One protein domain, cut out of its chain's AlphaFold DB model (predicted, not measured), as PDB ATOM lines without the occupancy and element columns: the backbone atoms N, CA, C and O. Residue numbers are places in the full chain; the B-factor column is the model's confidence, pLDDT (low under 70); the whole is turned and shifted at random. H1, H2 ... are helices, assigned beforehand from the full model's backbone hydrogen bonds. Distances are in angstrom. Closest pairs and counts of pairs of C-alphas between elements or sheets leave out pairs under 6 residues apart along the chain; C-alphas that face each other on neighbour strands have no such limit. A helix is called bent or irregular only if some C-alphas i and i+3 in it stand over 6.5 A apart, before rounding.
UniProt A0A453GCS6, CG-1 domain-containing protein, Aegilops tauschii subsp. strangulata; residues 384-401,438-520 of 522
ATOM      1  N   SER A 384     -41.964 -55.086  55.990       51.03
ATOM      2  CA  SER A 384     -40.771 -55.865  55.641       51.03
ATOM      3  C   SER A 384     -40.619 -56.127  54.140       51.03
ATOM      4  O   SER A 384     -39.518 -55.984  53.631       51.03
ATOM      5  N   ASP A 385     -41.688 -56.435  53.396       53.28
ATOM      6  CA  ASP A 385     -41.581 -56.664  51.941       53.28
ATOM      7  C   ASP A 385     -41.189 -55.388  51.190       53.28
ATOM      8  O   ASP A 385     -40.400 -55.430  50.248       53.28
ATOM      9  N   ASN A 386     -41.726 -54.236  51.611       58.75
ATOM     10  CA  ASN A 386     -41.335 -52.947  51.039       58.75
ATOM     11  C   ASN A 386     -39.871 -52.636  51.356       58.75
ATOM     12  O   ASN A 386     -39.147 -52.176  50.485       58.75
ATOM     13  N   GLU A 387     -39.435 -52.888  52.587       66.31
ATOM     14  CA  GLU A 387     -38.061 -52.643  53.021       66.31
ATOM     15  C   GLU A 387     -37.054 -53.552  52.304       66.31
ATOM     16  O   GLU A 387     -36.045 -53.065  51.801       66.31
ATOM     17  N   LEU A 388     -37.377 -54.839  52.144       65.12
ATOM     18  CA  LEU A 388     -36.595 -55.785  51.346       65.12
ATOM     19  C   LEU A 388     -36.539 -55.380  49.872       65.12
ATOM     20  O   LEU A 388     -35.483 -55.471  49.253       65.12
ATOM     21  N   LEU A 389     -37.648 -54.897  49.304       66.62
ATOM     22  CA  LEU A 389     -37.678 -54.399  47.930       66.62
ATOM     23  C   LEU A 389     -36.838 -53.125  47.775       66.62
ATOM     24  O   LEU A 389     -36.136 -52.970  46.778       66.62
ATOM     25  N   LEU A 390     -36.869 -52.224  48.760       68.56
ATOM     26  CA  LEU A 390     -36.007 -51.042  48.783       68.56
ATOM     27  C   LEU A 390     -34.532 -51.426  48.884       68.56
ATOM     28  O   LEU A 390     -33.717 -50.861  48.160       68.56
ATOM     29  N   LEU A 391     -34.197 -52.398  49.733       72.81
ATOM     30  CA  LEU A 391     -32.840 -52.912  49.874       72.81
ATOM     31  C   LEU A 391     -32.365 -53.574  48.578       72.81
ATOM     32  O   LEU A 391     -31.258 -53.307  48.123       72.81
ATOM     33  N   LEU A 392     -33.213 -54.381  47.940       67.12
ATOM     34  CA  LEU A 392     -32.919 -55.012  46.656       67.12
ATOM     35  C   LEU A 392     -32.672 -53.966  45.563       67.12
ATOM     36  O   LEU A 392     -31.680 -54.058  44.845       67.12
ATOM     37  N   ASN A 393     -33.527 -52.943  45.479       66.62
ATOM     38  CA  ASN A 393     -33.368 -51.838  44.532       66.62
ATOM     39  C   ASN A 393     -32.098 -51.022  44.816       66.62
ATOM     40  O   ASN A 393     -31.427 -50.583  43.884       66.62
ATOM     41  N   TYR A 394     -31.756 -50.828  46.092       78.50
ATOM     42  CA  TYR A 394     -30.531 -50.152  46.507       78.50
ATOM     43  C   TYR A 394     -29.292 -50.943  46.083       78.50
ATOM     44  O   TYR A 394     -28.417 -50.401  45.415       78.50
ATOM     45  N   VAL A 395     -29.255 -52.244  46.383       74.06
ATOM     46  CA  VAL A 395     -28.181 -53.148  45.949       74.06
ATOM     47  C   VAL A 395     -28.083 -53.174  44.427       74.06
ATOM     48  O   VAL A 395     -26.994 -53.050  43.884       74.06
ATOM     49  N   GLN A 396     -29.196 -53.274  43.708       68.19
ATOM     50  CA  GLN A 396     -29.164 -53.255  42.249       68.19
ATOM     51  C   GLN A 396     -28.542 -51.957  41.713       68.19
ATOM     52  O   GLN A 396     -27.635 -52.004  40.887       68.19
ATOM     53  N   MET A 397     -28.947 -50.808  42.254       78.00
ATOM     54  CA  MET A 397     -28.409 -49.503  41.873       78.00
ATOM     55  C   MET A 397     -26.904 -49.366  42.151       78.00
ATOM     56  O   MET A 397     -26.183 -48.846  41.298       78.00
ATOM     57  N   LEU A 398     -26.417 -49.877  43.287       74.56
ATOM     58  CA  LEU A 398     -24.991 -49.869  43.630       74.56
ATOM     59  C   LEU A 398     -24.140 -50.728  42.683       74.56
ATOM     60  O   LEU A 398     -22.996 -50.387  42.388       74.56
ATOM     61  N   PHE A 399     -24.688 -51.844  42.202       70.19
ATOM     62  CA  PHE A 399     -23.955 -52.822  41.394       70.19
ATOM     63  C   PHE A 399     -24.163 -52.646  39.877       70.19
ATOM     64  O   PHE A 399     -23.414 -53.223  39.090       70.19
ATOM     65  N   ASP A 400     -25.087 -51.786  39.446       62.44
ATOM     66  CA  ASP A 400     -25.352 -51.477  38.031       62.44
ATOM     67  C   ASP A 400     -24.273 -50.599  37.359       62.44
ATOM     68  O   ASP A 400     -24.418 -50.201  36.201       62.44
ATOM     69  N   SER A 401     -23.152 -50.301  38.030       51.91
ATOM     70  CA  SER A 401     -22.100 -49.467  37.434       51.91
ATOM     71  C   SER A 401     -21.333 -50.110  36.277       51.91
ATOM     72  O   SER A 401     -20.805 -49.348  35.487       51.91
ATOM     73  N   HIS A 438     -24.479 -64.644  65.484       48.75
ATOM     74  CA  HIS A 438     -24.187 -64.894  64.068       48.75
ATOM     75  C   HIS A 438     -24.988 -63.964  63.140       48.75
ATOM     76  O   HIS A 438     -24.481 -63.527  62.107       48.75
ATOM     77  N   GLU A 439     -26.226 -63.623  63.505       50.75
ATOM     78  CA  GLU A 439     -27.075 -62.709  62.731       50.75
ATOM     79  C   GLU A 439     -26.543 -61.266  62.746       50.75
ATOM     80  O   GLU A 439     -26.452 -60.617  61.701       50.75
ATOM     81  N   ASN A 440     -26.082 -60.787  63.903       50.06
ATOM     82  CA  ASN A 440     -25.519 -59.445  64.030       50.06
ATOM     83  C   ASN A 440     -24.172 -59.321  63.306       50.06
ATOM     84  O   ASN A 440     -23.910 -58.299  62.674       50.06
ATOM     85  N   ALA A 441     -23.347 -60.372  63.324       50.62
ATOM     86  CA  ALA A 441     -22.089 -60.397  62.582       50.62
ATOM     87  C   ALA A 441     -22.311 -60.281  61.062       50.62
ATOM     88  O   ALA A 441     -21.625 -59.507  60.392       50.62
ATOM     89  N   VAL A 442     -23.297 -61.005  60.516       53.00
ATOM     90  CA  VAL A 442     -23.658 -60.925  59.090       53.00
ATOM     91  C   VAL A 442     -24.180 -59.533  58.734       53.00
ATOM     92  O   VAL A 442     -23.753 -58.973  57.724       53.00
ATOM     93  N   ASN A 443     -25.035 -58.940  59.571       59.09
ATOM     94  CA  ASN A 443     -25.550 -57.587  59.349       59.09
ATOM     95  C   ASN A 443     -24.429 -56.536  59.340       59.09
ATOM     96  O   ASN A 443     -24.371 -55.724  58.417       59.09
ATOM     97  N   CYS A 444     -23.484 -56.604  60.285       53.91
ATOM     98  CA  CYS A 444     -22.319 -55.716  60.305       53.91
ATOM     99  C   CYS A 444     -21.454 -55.857  59.043       53.91
ATOM    100  O   CYS A 444     -21.021 -54.858  58.468       53.91
ATOM    101  N   ILE A 445     -21.204 -57.089  58.584       58.59
ATOM    102  CA  ILE A 445     -20.429 -57.334  57.358       58.59
ATOM    103  C   ILE A 445     -21.156 -56.757  56.137       58.59
ATOM    104  O   ILE A 445     -20.534 -56.084  55.313       58.59
ATOM    105  N   MET A 446     -22.469 -56.984  56.030       64.12
ATOM    106  CA  MET A 446     -23.283 -56.460  54.932       64.12
ATOM    107  C   MET A 446     -23.276 -54.930  54.903       64.12
ATOM    108  O   MET A 446     -23.124 -54.349  53.831       64.12
ATOM    109  N   GLU A 447     -23.372 -54.269  56.054       63.31
ATOM    110  CA  GLU A 447     -23.317 -52.810  56.150       63.31
ATOM    111  C   GLU A 447     -21.970 -52.245  55.673       63.31
ATOM    112  O   GLU A 447     -21.941 -51.336  54.842       63.31
ATOM    113  N   VAL A 448     -20.850 -52.840  56.102       63.91
ATOM    114  CA  VAL A 448     -19.502 -52.444  55.648       63.91
ATOM    115  C   VAL A 448     -19.344 -52.634  54.135       63.91
ATOM    116  O   VAL A 448     -18.792 -51.768  53.451       63.91
ATOM    117  N   MET A 449     -19.854 -53.742  53.589       69.56
ATOM    118  CA  MET A 449     -19.813 -54.009  52.149       69.56
ATOM    119  C   MET A 449     -20.658 -53.013  51.347       69.56
ATOM    120  O   MET A 449     -20.208 -52.529  50.306       69.56
ATOM    121  N   LEU A 450     -21.866 -52.692  51.821       76.50
ATOM    122  CA  LEU A 450     -22.750 -51.718  51.180       76.50
ATOM    123  C   LEU A 450     -22.168 -50.307  51.233       76.50
ATOM    124  O   LEU A 450     -22.271 -49.586  50.244       76.50
ATOM    125  N   ASN A 451     -21.514 -49.941  52.335       75.38
ATOM    126  CA  ASN A 451     -20.814 -48.668  52.468       75.38
ATOM    127  C   ASN A 451     -19.683 -48.535  51.443       75.38
ATOM    128  O   ASN A 451     -19.678 -47.612  50.630       75.38
ATOM    129  N   SER A 452     -18.795 -49.531  51.375       74.06
ATOM    130  CA  SER A 452     -17.725 -49.546  50.371       74.06
ATOM    131  C   SER A 452     -18.269 -49.452  48.941       74.06
ATOM    132  O   SER A 452     -17.711 -48.727  48.120       74.06
ATOM    133  N   LYS A 453     -19.364 -50.156  48.631       79.44
ATOM    134  CA  LYS A 453     -19.968 -50.132  47.291       79.44
ATOM    135  C   LYS A 453     -20.679 -48.822  46.974       79.44
ATOM    136  O   LYS A 453     -20.704 -48.427  45.812       79.44
ATOM    137  N   PHE A 454     -21.235 -48.156  47.975       84.50
ATOM    138  CA  PHE A 454     -21.830 -46.838  47.815       84.50
ATOM    139  C   PHE A 454     -20.789 -45.781  47.459       84.50
ATOM    140  O   PHE A 454     -21.017 -45.022  46.523       84.50
ATOM    141  N   GLU A 455     -19.636 -45.776  48.123       80.94
ATOM    142  CA  GLU A 455     -18.547 -44.845  47.800       80.94
ATOM    143  C   GLU A 455     -17.965 -45.096  46.397       80.94
ATOM    144  O   GLU A 455     -17.747 -44.148  45.633       80.94
ATOM    145  N   ASP A 456     -17.798 -46.369  46.008       80.50
ATOM    146  CA  ASP A 456     -17.417 -46.761  44.639       80.50
ATOM    147  C   ASP A 456     -18.439 -46.246  43.612       80.50
ATOM    148  O   ASP A 456     -18.083 -45.662  42.582       80.50
ATOM    149  N   TRP A 457     -19.729 -46.468  43.886       85.94
ATOM    150  CA  TRP A 457     -20.818 -46.038  43.018       85.94
ATOM    151  C   TRP A 457     -20.848 -44.518  42.892       85.94
ATOM    152  O   TRP A 457     -20.858 -44.015  41.768       85.94
ATOM    153  N   LEU A 458     -20.787 -43.797  44.012       82.94
ATOM    154  CA  LEU A 458     -20.809 -42.339  44.058       82.94
ATOM    155  C   LEU A 458     -19.658 -41.783  43.215       82.94
ATOM    156  O   LEU A 458     -19.900 -41.011  42.290       82.94
ATOM    157  N   SER A 459     -18.442 -42.291  43.434       82.94
ATOM    158  CA  SER A 459     -17.243 -41.941  42.663       82.94
ATOM    159  C   SER A 459     -17.388 -42.225  41.161       82.94
ATOM    160  O   SER A 459     -16.911 -41.451  40.334       82.94
ATOM    161  N   SER A 460     -18.076 -43.311  40.786       80.69
ATOM    162  CA  SER A 460     -18.280 -43.708  39.383       80.69
ATOM    163  C   SER A 460     -19.312 -42.869  38.619       80.69
ATOM    164  O   SER A 460     -19.329 -42.907  37.390       80.69
ATOM    165  N   LYS A 461     -20.202 -42.152  39.320       75.38
ATOM    166  CA  LYS A 461     -21.308 -41.391  38.708       75.38
ATOM    167  C   LYS A 461     -21.030 -39.898  38.555       75.38
ATOM    168  O   LYS A 461     -21.913 -39.179  38.089       75.38
ATOM    169  N   PHE A 462     -19.837 -39.425  38.914       68.31
ATOM    170  CA  PHE A 462     -19.459 -38.038  38.663       68.31
ATOM    171  C   PHE A 462     -19.152 -37.807  37.191       68.31
ATOM    172  O   PHE A 462     -18.290 -38.455  36.602       68.31
ATOM    173  N   GLU A 463     -19.819 -36.807  36.631       61.72
ATOM    174  CA  GLU A 463     -19.455 -36.219  35.352       61.72
ATOM    175  C   GLU A 463     -18.910 -34.815  35.610       61.72
ATOM    176  O   GLU A 463     -19.385 -34.090  36.487       61.72
ATOM    177  N   GLN A 464     -17.865 -34.440  34.876       56.41
ATOM    178  CA  GLN A 464     -17.297 -33.104  34.976       56.41
ATOM    179  C   GLN A 464     -18.268 -32.118  34.318       56.41
ATOM    180  O   GLN A 464     -18.459 -32.149  33.101       56.41
ATOM    181  N   ASN A 465     -18.890 -31.246  35.111       53.88
ATOM    182  CA  ASN A 465     -19.724 -30.183  34.561       53.88
ATOM    183  C   ASN A 465     -18.852 -29.145  33.835       53.88
ATOM    184  O   ASN A 465     -17.668 -28.980  34.134       53.88
ATOM    185  N   SER A 466     -19.454 -28.385  32.917       53.41
ATOM    186  CA  SER A 466     -18.800 -27.309  32.151       53.41
ATOM    187  C   SER A 466     -18.183 -26.188  33.007       53.41
ATOM    188  O   SER A 466     -17.421 -25.380  32.483       53.41
ATOM    189  N   GLU A 467     -18.483 -26.152  34.309       56.62
ATOM    190  CA  GLU A 467     -17.956 -25.201  35.301       56.62
ATOM    191  C   GLU A 467     -16.864 -25.803  36.213       56.62
ATOM    192  O   GLU A 467     -16.358 -25.126  37.100       56.62
ATOM    193  N   GLY A 468     -16.456 -27.059  35.990       57.22
ATOM    194  CA  GLY A 468     -15.365 -27.707  36.730       57.22
ATOM    195  C   GLY A 468     -15.749 -28.303  38.090       57.22
ATOM    196  O   GLY A 468     -14.906 -28.938  38.721       57.22
ATOM    197  N   GLU A 469     -17.002 -28.160  38.529       57.53
ATOM    198  CA  GLU A 469     -17.507 -28.808  39.743       57.53
ATOM    199  C   GLU A 469     -17.942 -30.256  39.463       57.53
ATOM    200  O   GLU A 469     -18.778 -30.520  38.591       57.53
ATOM    201  N   TYR A 470     -17.374 -31.201  40.217       61.84
ATOM    202  CA  TYR A 470     -17.788 -32.605  40.227       61.84
ATOM    203  C   TYR A 470     -19.059 -32.733  41.070       61.84
ATOM    204  O   TYR A 470     -18.992 -32.831  42.292       61.84
ATOM    205  N   LEU A 471     -20.225 -32.701  40.426       75.06
ATOM    206  CA  LEU A 471     -21.517 -32.845  41.100       75.06
ATOM    207  C   LEU A 471     -22.244 -34.084  40.599       75.06
ATOM    208  O   LEU A 471     -22.129 -34.460  39.432       75.06
ATOM    209  N   LEU A 472     -23.034 -34.698  41.478       78.94
ATOM    210  CA  LEU A 472     -23.831 -35.855  41.103       78.94
ATOM    211  C   LEU A 472     -24.944 -35.433  40.116       78.94
ATOM    212  O   LEU A 472     -25.727 -34.528  40.440       78.94
ATOM    213  N   PRO A 473     -25.077 -36.080  38.940       77.94
ATOM    214  CA  PRO A 473     -26.125 -35.759  37.975       77.94
ATOM    215  C   PRO A 473     -27.540 -35.850  38.566       77.94
ATOM    216  O   PRO A 473     -27.849 -36.745  39.355       77.94
ATOM    217  N   LYS A 474     -28.445 -34.962  38.121       75.88
ATOM    218  CA  LYS A 474     -29.832 -34.861  38.632       75.88
ATOM    219  C   LYS A 474     -30.622 -36.169  38.572       75.88
ATOM    220  O   LYS A 474     -31.500 -36.387  39.401       75.88
ATOM    221  N   GLN A 475     -30.312 -37.041  37.612       76.19
ATOM    222  CA  GLN A 475     -30.947 -38.356  37.467       76.19
ATOM    223  C   GLN A 475     -30.695 -39.290  38.660       76.19
ATOM    224  O   GLN A 475     -31.483 -40.200  38.895       76.19
ATOM    225  N   TYR A 476     -29.636 -39.045  39.435       80.50
ATOM    226  CA  TYR A 476     -29.277 -39.849  40.600       80.50
ATOM    227  C   TYR A 476     -29.720 -39.227  41.924       80.50
ATOM    228  O   TYR A 476     -29.599 -39.874  42.956       80.50
ATOM    229  N   HIS A 477     -30.282 -38.012  41.931       81.19
ATOM    230  CA  HIS A 477     -30.691 -37.329  43.169       81.19
ATOM    231  C   HIS A 477     -31.766 -38.093  43.956       81.19
ATOM    232  O   HIS A 477     -31.842 -37.945  45.172       81.19
ATOM    233  N   GLY A 478     -32.537 -38.968  43.300       78.25
ATOM    234  CA  GLY A 478     -33.511 -39.851  43.957       78.25
ATOM    235  C   GLY A 478     -32.900 -40.863  44.937       78.25
ATOM    236  O   GLY A 478     -33.615 -41.410  45.773       78.25
ATOM    237  N   VAL A 479     -31.580 -41.081  44.903       85.06
ATOM    238  CA  VAL A 479     -30.878 -41.978  45.836       85.06
ATOM    239  C   VAL A 479     -31.058 -41.570  47.304       85.06
ATOM    240  O   VAL A 479     -31.115 -42.431  48.183       85.06
ATOM    241  N   ILE A 480     -31.247 -40.269  47.564       85.00
ATOM    242  CA  ILE A 480     -31.477 -39.728  48.909       85.00
ATOM    243  C   ILE A 480     -32.770 -40.265  49.541       85.00
ATOM    244  O   ILE A 480     -32.847 -40.413  50.757       85.00
ATOM    245  N   HIS A 481     -33.784 -40.598  48.732       84.56
ATOM    246  CA  HIS A 481     -35.046 -41.170  49.211       84.56
ATOM    247  C   HIS A 481     -34.857 -42.607  49.689       84.56
ATOM    248  O   HIS A 481     -35.324 -42.961  50.771       84.56
ATOM    249  N   THR A 482     -34.133 -43.412  48.909       81.94
ATOM    250  CA  THR A 482     -33.843 -44.816  49.223       81.94
ATOM    251  C   THR A 482     -32.996 -44.936  50.485       81.94
ATOM    252  O   THR A 482     -33.333 -45.709  51.377       81.94
ATOM    253  N   ILE A 483     -31.946 -44.121  50.605       86.19
ATOM    254  CA  ILE A 483     -31.075 -44.081  51.787       86.19
ATOM    255  C   ILE A 483     -31.840 -43.662  53.042       86.19
ATOM    256  O   ILE A 483     -31.715 -44.305  54.083       86.19
ATOM    257  N   ALA A 484     -32.682 -42.632  52.938       86.56
ATOM    258  CA  ALA A 484     -33.485 -42.169  54.062       86.56
ATOM    259  C   ALA A 484     -34.526 -43.213  54.502       86.56
ATOM    260  O   ALA A 484     -34.751 -43.400  55.694       86.56
ATOM    261  N   ALA A 485     -35.126 -43.938  53.555       81.00
ATOM    262  CA  ALA A 485     -36.054 -45.026  53.851       81.00
ATOM    263  C   ALA A 485     -35.377 -46.247  54.503       81.00
ATOM    264  O   ALA A 485     -35.968 -46.863  55.390       81.00
ATOM    265  N   LEU A 486     -34.150 -46.583  54.088       81.19
ATOM    266  CA  LEU A 486     -33.349 -47.670  54.669       81.19
ATOM    267  C   LEU A 486     -32.659 -47.275  55.985       81.19
ATOM    268  O   LEU A 486     -32.205 -48.146  56.722       81.19
ATOM    269  N   GLY A 487     -32.609 -45.978  56.303       83.12
ATOM    270  CA  GLY A 487     -31.967 -45.455  57.508       83.12
ATOM    271  C   GLY A 487     -30.439 -45.469  57.445       83.12
ATOM    272  O   GLY A 487     -29.808 -45.650  58.477       83.12
ATOM    273  N   TYR A 488     -29.849 -45.306  56.257       84.69
ATOM    274  CA  TYR A 488     -28.393 -45.239  56.066       84.69
ATOM    275  C   TYR A 488     -27.879 -43.805  56.246       84.69
ATOM    276  O   TYR A 488     -27.508 -43.119  55.294       84.69
ATOM    277  N   ASP A 489     -27.886 -43.333  57.487       82.06
ATOM    278  CA  ASP A 489     -27.407 -42.005  57.889       82.06
ATOM    279  C   ASP A 489     -25.966 -41.708  57.430       82.06
ATOM    280  O   ASP A 489     -25.681 -40.601  56.961       82.06
ATOM    281  N   TRP A 490     -25.087 -42.714  57.461       83.94
ATOM    282  CA  TRP A 490     -23.704 -42.623  56.989       83.94
ATOM    283  C   TRP A 490     -23.592 -42.180  55.519       83.94
ATOM    284  O   TRP A 490     -22.643 -41.481  55.167       83.94
ATOM    285  N   ALA A 491     -24.577 -42.507  54.673       85.12
ATOM    286  CA  ALA A 491     -24.582 -42.176  53.246       85.12
ATOM    287  C   ALA A 491     -25.140 -40.770  52.953       85.12
ATOM    288  O   ALA A 491     -24.951 -40.229  51.861       85.12
ATOM    289  N   LEU A 492     -25.813 -40.137  53.921       86.31
ATOM    290  CA  LEU A 492     -26.464 -38.841  53.719       86.31
ATOM    291  C   LEU A 492     -25.442 -37.710  53.553       86.31
ATOM    292  O   LEU A 492     -25.549 -36.902  52.631       86.31
ATOM    293  N   LYS A 493     -24.431 -37.659  54.425       85.50
ATOM    294  CA  LYS A 493     -23.399 -36.613  54.395       85.50
ATOM    295  C   LYS A 493     -22.590 -36.625  53.084       85.50
ATOM    296  O   LYS A 493     -22.457 -35.551  52.493       85.50
ATOM    297  N   PRO A 494     -22.118 -37.781  52.572       84.19
ATOM    298  CA  PRO A 494     -21.525 -37.865  51.239       84.19
ATOM    299  C   PRO A 494     -22.439 -37.329  50.129       84.19
ATOM    300  O   PRO A 494     -21.975 -36.556  49.297       84.19
ATOM    301  N   LEU A 495     -23.739 -37.646  50.113       85.69
ATOM    302  CA  LEU A 495     -24.648 -37.138  49.071       85.69
ATOM    303  C   LEU A 495     -24.812 -35.619  49.097       85.69
ATOM    304  O   LEU A 495     -24.784 -34.977  48.046       85.69
ATOM    305  N   LEU A 496     -24.985 -35.045  50.288       87.56
ATOM    306  CA  LEU A 496     -25.175 -33.603  50.448       87.56
ATOM    307  C   LEU A 496     -23.920 -32.828  50.032       87.56
ATOM    308  O   LEU A 496     -24.024 -31.830  49.321       87.56
ATOM    309  N   ASN A 497     -22.737 -33.327  50.404       85.44
ATOM    310  CA  ASN A 497     -21.457 -32.746  49.992       85.44
ATOM    311  C   ASN A 497     -21.257 -32.771  48.470       85.44
ATOM    312  O   ASN A 497     -20.541 -31.933  47.934       85.44
ATOM    313  N   ASN A 498     -21.914 -33.704  47.778       80.81
ATOM    314  CA  ASN A 498     -21.834 -33.881  46.330       80.81
ATOM    315  C   ASN A 498     -23.011 -33.239  45.568       80.81
ATOM    316  O   ASN A 498     -23.311 -33.604  44.427       80.81
ATOM    317  N   GLY A 499     -23.674 -32.262  46.197       81.88
ATOM    318  CA  GLY A 499     -24.647 -31.380  45.554       81.88
ATOM    319  C   GLY A 499     -26.068 -31.930  45.457       81.88
ATOM    320  O   GLY A 499     -26.899 -31.336  44.766       81.88
ATOM    321  N   VAL A 500     -26.385 -33.039  46.136       86.44
ATOM    322  CA  VAL A 500     -27.769 -33.526  46.210       86.44
ATOM    323  C   VAL A 500     -28.562 -32.636  47.174       86.44
ATOM    324  O   VAL A 500     -28.197 -32.522  48.345       86.44
ATOM    325  N   PRO A 501     -29.664 -32.000  46.740       85.31
ATOM    326  CA  PRO A 501     -30.430 -31.137  47.625       85.31
ATOM    327  C   PRO A 501     -31.207 -31.967  48.654       85.31
ATOM    328  O   PRO A 501     -31.981 -32.849  48.296       85.31
ATOM    329  N   ILE A 502     -31.089 -31.624  49.941       87.69
ATOM    330  CA  ILE A 502     -31.803 -32.310  51.038       87.69
ATOM    331  C   ILE A 502     -33.332 -32.324  50.852       87.69
ATOM    332  O   ILE A 502     -34.024 -33.264  51.241       87.69
ATOM    333  N   ASN A 503     -33.858 -31.286  50.199       87.88
ATOM    334  CA  ASN A 503     -35.276 -31.118  49.896       87.88
ATOM    335  C   ASN A 503     -35.662 -31.649  48.505       87.88
ATOM    336  O   ASN A 503     -36.710 -31.261  47.986       87.88
ATOM    337  N   TYR A 504     -34.835 -32.503  47.888       85.19
ATOM    338  CA  TYR A 504     -35.158 -33.137  46.611       85.19
ATOM    339  C   TYR A 504     -36.485 -33.897  46.715       85.19
ATOM    340  O   TYR A 504     -36.705 -34.675  47.649       85.19
ATOM    341  N   ARG A 505     -37.384 -33.646  45.761       81.31
ATOM    342  CA  ARG A 505     -38.719 -34.243  45.716       81.31
ATOM    343  C   ARG A 505     -38.785 -35.284  44.613       81.31
ATOM    344  O   ARG A 505     -38.350 -35.010  43.498       81.31
ATOM    345  N   ASP A 506     -39.334 -36.451  44.928       76.56
ATOM    346  CA  ASP A 506     -39.669 -37.450  43.914       76.56
ATOM    347  C   ASP A 506     -40.895 -37.024  43.080       76.56
ATOM    348  O   ASP A 506     -41.478 -35.951  43.274       76.56
ATOM    349  N   ALA A 507     -41.316 -37.890  42.154       71.12
ATOM    350  CA  ALA A 507     -42.490 -37.670  41.310       71.12
ATOM    351  C   ALA A 507     -43.806 -37.484  42.100       71.12
ATOM    352  O   ALA A 507     -44.750 -36.898  41.577       71.12
ATOM    353  N   ASN A 508     -43.863 -37.941  43.355       65.69
ATOM    354  CA  ASN A 508     -45.013 -37.800  44.250       65.69
ATOM    355  C   ASN A 508     -44.893 -36.575  45.177       65.69
ATOM    356  O   ASN A 508     -45.745 -36.362  46.041       65.69
ATOM    357  N   GLY A 509     -43.838 -35.769  45.031       75.00
ATOM    358  CA  GLY A 509     -43.564 -34.621  45.890       75.00
ATOM    359  C   GLY A 509     -42.928 -34.975  47.238       75.00
ATOM    360  O   GLY A 509     -42.800 -34.091  48.087       75.00
ATOM    361  N   TRP A 510     -42.533 -36.232  47.459       77.25
ATOM    362  CA  TRP A 510     -41.976 -36.692  48.729       77.25
ATOM    363  C   TRP A 510     -40.487 -36.377  48.831       77.25
ATOM    364  O   TRP A 510     -39.719 -36.565  47.891       77.25
ATOM    365  N   THR A 511     -40.080 -35.906  50.007       85.31
ATOM    366  CA  THR A 511     -38.672 -35.661  50.356       85.31
ATOM    367  C   THR A 511     -38.075 -36.848  51.105       85.31
ATOM    368  O   THR A 511     -38.806 -37.728  51.561       85.31
ATOM    369  N   ALA A 512     -36.754 -36.840  51.298       84.06
ATOM    370  CA  ALA A 512     -36.046 -37.833  52.110       84.06
ATOM    371  C   ALA A 512     -36.712 -38.049  53.484       84.06
ATOM    372  O   ALA A 512     -36.923 -39.185  53.894       84.06
ATOM    373  N   LEU A 513     -37.165 -36.972  54.135       85.50
ATOM    374  CA  LEU A 513     -37.865 -37.039  55.422       85.50
ATOM    375  C   LEU A 513     -39.207 -37.793  55.353       85.50
ATOM    376  O   LEU A 513     -39.544 -38.531  56.273       85.50
ATOM    377  N   HIS A 514     -39.971 -37.644  54.265       76.94
ATOM    378  CA  HIS A 514     -41.232 -38.378  54.085       76.94
ATOM    379  C   HIS A 514     -40.979 -39.883  53.949       76.94
ATOM    380  O   HIS A 514     -41.708 -40.698  54.520       76.94
ATOM    381  N   TRP A 515     -39.924 -40.240  53.217       79.06
ATOM    382  CA  TRP A 515     -39.468 -41.614  53.064       79.06
ATOM    383  C   TRP A 515     -38.968 -42.188  54.398       79.06
ATOM    384  O   TRP A 515     -39.449 -43.237  54.814       79.06
ATOM    385  N   ALA A 516     -38.127 -41.465  55.137       81.94
ATOM    386  CA  ALA A 516     -37.658 -41.865  56.465       81.94
ATOM    387  C   ALA A 516     -38.826 -42.107  57.447       81.94
ATOM    388  O   ALA A 516     -38.961 -43.189  58.029       81.94
ATOM    389  N   ALA A 517     -39.769 -41.162  57.522       78.94
ATOM    390  CA  ALA A 517     -40.949 -41.261  58.378       78.94
ATOM    391  C   ALA A 517     -41.865 -42.443  58.009       78.94
ATOM    392  O   ALA A 517     -42.421 -43.094  58.896       78.94
ATOM    393  N   ARG A 518     -42.010 -42.764  56.713       75.44
ATOM    394  CA  ARG A 518     -42.805 -43.915  56.248       75.44
ATOM    395  C   ARG A 518     -42.243 -45.245  56.751       75.44
ATOM    396  O   ARG A 518     -43.022 -46.141  57.079       75.44
ATOM    397  N   PHE A 519     -40.921 -45.371  56.811       72.94
ATOM    398  CA  PHE A 519     -40.252 -46.587  57.277       72.94
ATOM    399  C   PHE A 519     -39.955 -46.567  58.787       72.94
ATOM    400  O   PHE A 519     -39.686 -47.614  59.378       72.94
ATOM    401  N   GLY A 520     -40.155 -45.428  59.456       76.88
ATOM    402  CA  GLY A 520     -39.923 -45.268  60.893       76.88
ATOM    403  C   GLY A 520     -38.448 -45.071  61.233       76.88
ATOM    404  O   GLY A 520     -38.006 -45.534  62.277       76.88
TER     405      GLY A 520
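Overview. This is residues 384 to 401 and 438 to 520 of the 522 residues of the protein "CG-1 domain-containing protein" of Aegilops tauschii subsp. strangulata (UniProt A0A453GCS6). Three helices, H1, H4 and H5, pack round a short core helix, H3, and the long helix H2 meets the last part of H1 and passes close by H4. Residues 438 to 446 of H2 stick out from the body, and the far end of the longest axis is made by the loop of residues 461 to 478 around Ser 466. You will find 101 residues printed, with five named helices in the order H1, H2, H3, H4, H5 and no named strand, of the class all helix. The whole is compact, with a radius of gyration of the C-alphas of 14.1 A, yet elongated in outline, spanning 49 by 29 by 21 A.

Arrangement. Start at H1, residues 384 to 399; with residues 395 to 399 alone it touches H2, residues 438 to 460, the closest C-alphas being those of Leu 398 and Trp 457, 5.7 A apart. These two run the same way at a steep tilt of 44 degrees. Go on to the hub, H3, residues 479 to 486, which touches three helices. H1 touches it with residues 387 to 394 alone, opposite ways at a steep tilt of 38 degrees; the closest C-alphas, of Leu 390 and Thr 482, are 6.6 A apart. H3 and H4, residues 489 to 497, form a helical hairpin at a shallow tilt of 16 degrees, and their closest C-alphas, of Ile 483 and Ala 491, are 6.9 A apart. H2 and H4 are close but not clearly touching, at 7.5 A between the C-alphas of Asn 451 and Ala 491. H5, residues 512 to 519, touches H3 the same way at a shallow tilt of 28 degrees, with the C-alphas of Ala 485 and Ala 516 closest at 4.4 A. H2 and H5 are apart. In H1, H2, H3 and H5 every O i to N i+4 pair is within hydrogen-bond range; in H4 3 of 5 are. H4 is irregular, but only just: C-alphas 490 and 493 are 6.6 A apart.

Along the chain. Find C-alpha 384 at (-40.771, -55.865, 55.641); from there H1 runs 22.2 A to C-alpha 399. H2 begins at (-24.187, -64.894, 64.068) and runs 33.1 A to C-alpha 460. H3 is 10.8 A long, H4 13.5 A and H5 11.0 A, ending at C-alpha 519 at (-40.252, -46.587, 57.277).

Size, cuts and confidence. Look for the cut: residues 402 to 437 are not printed, and C-alphas 401 and 438 are 30.8 A apart. The links from H2 to H3 and from H4 to H5 are long. The mean pLDDT of the printed part is 73.6, and 34 residues are under 70, among them 438 to 449 and 462 to 470.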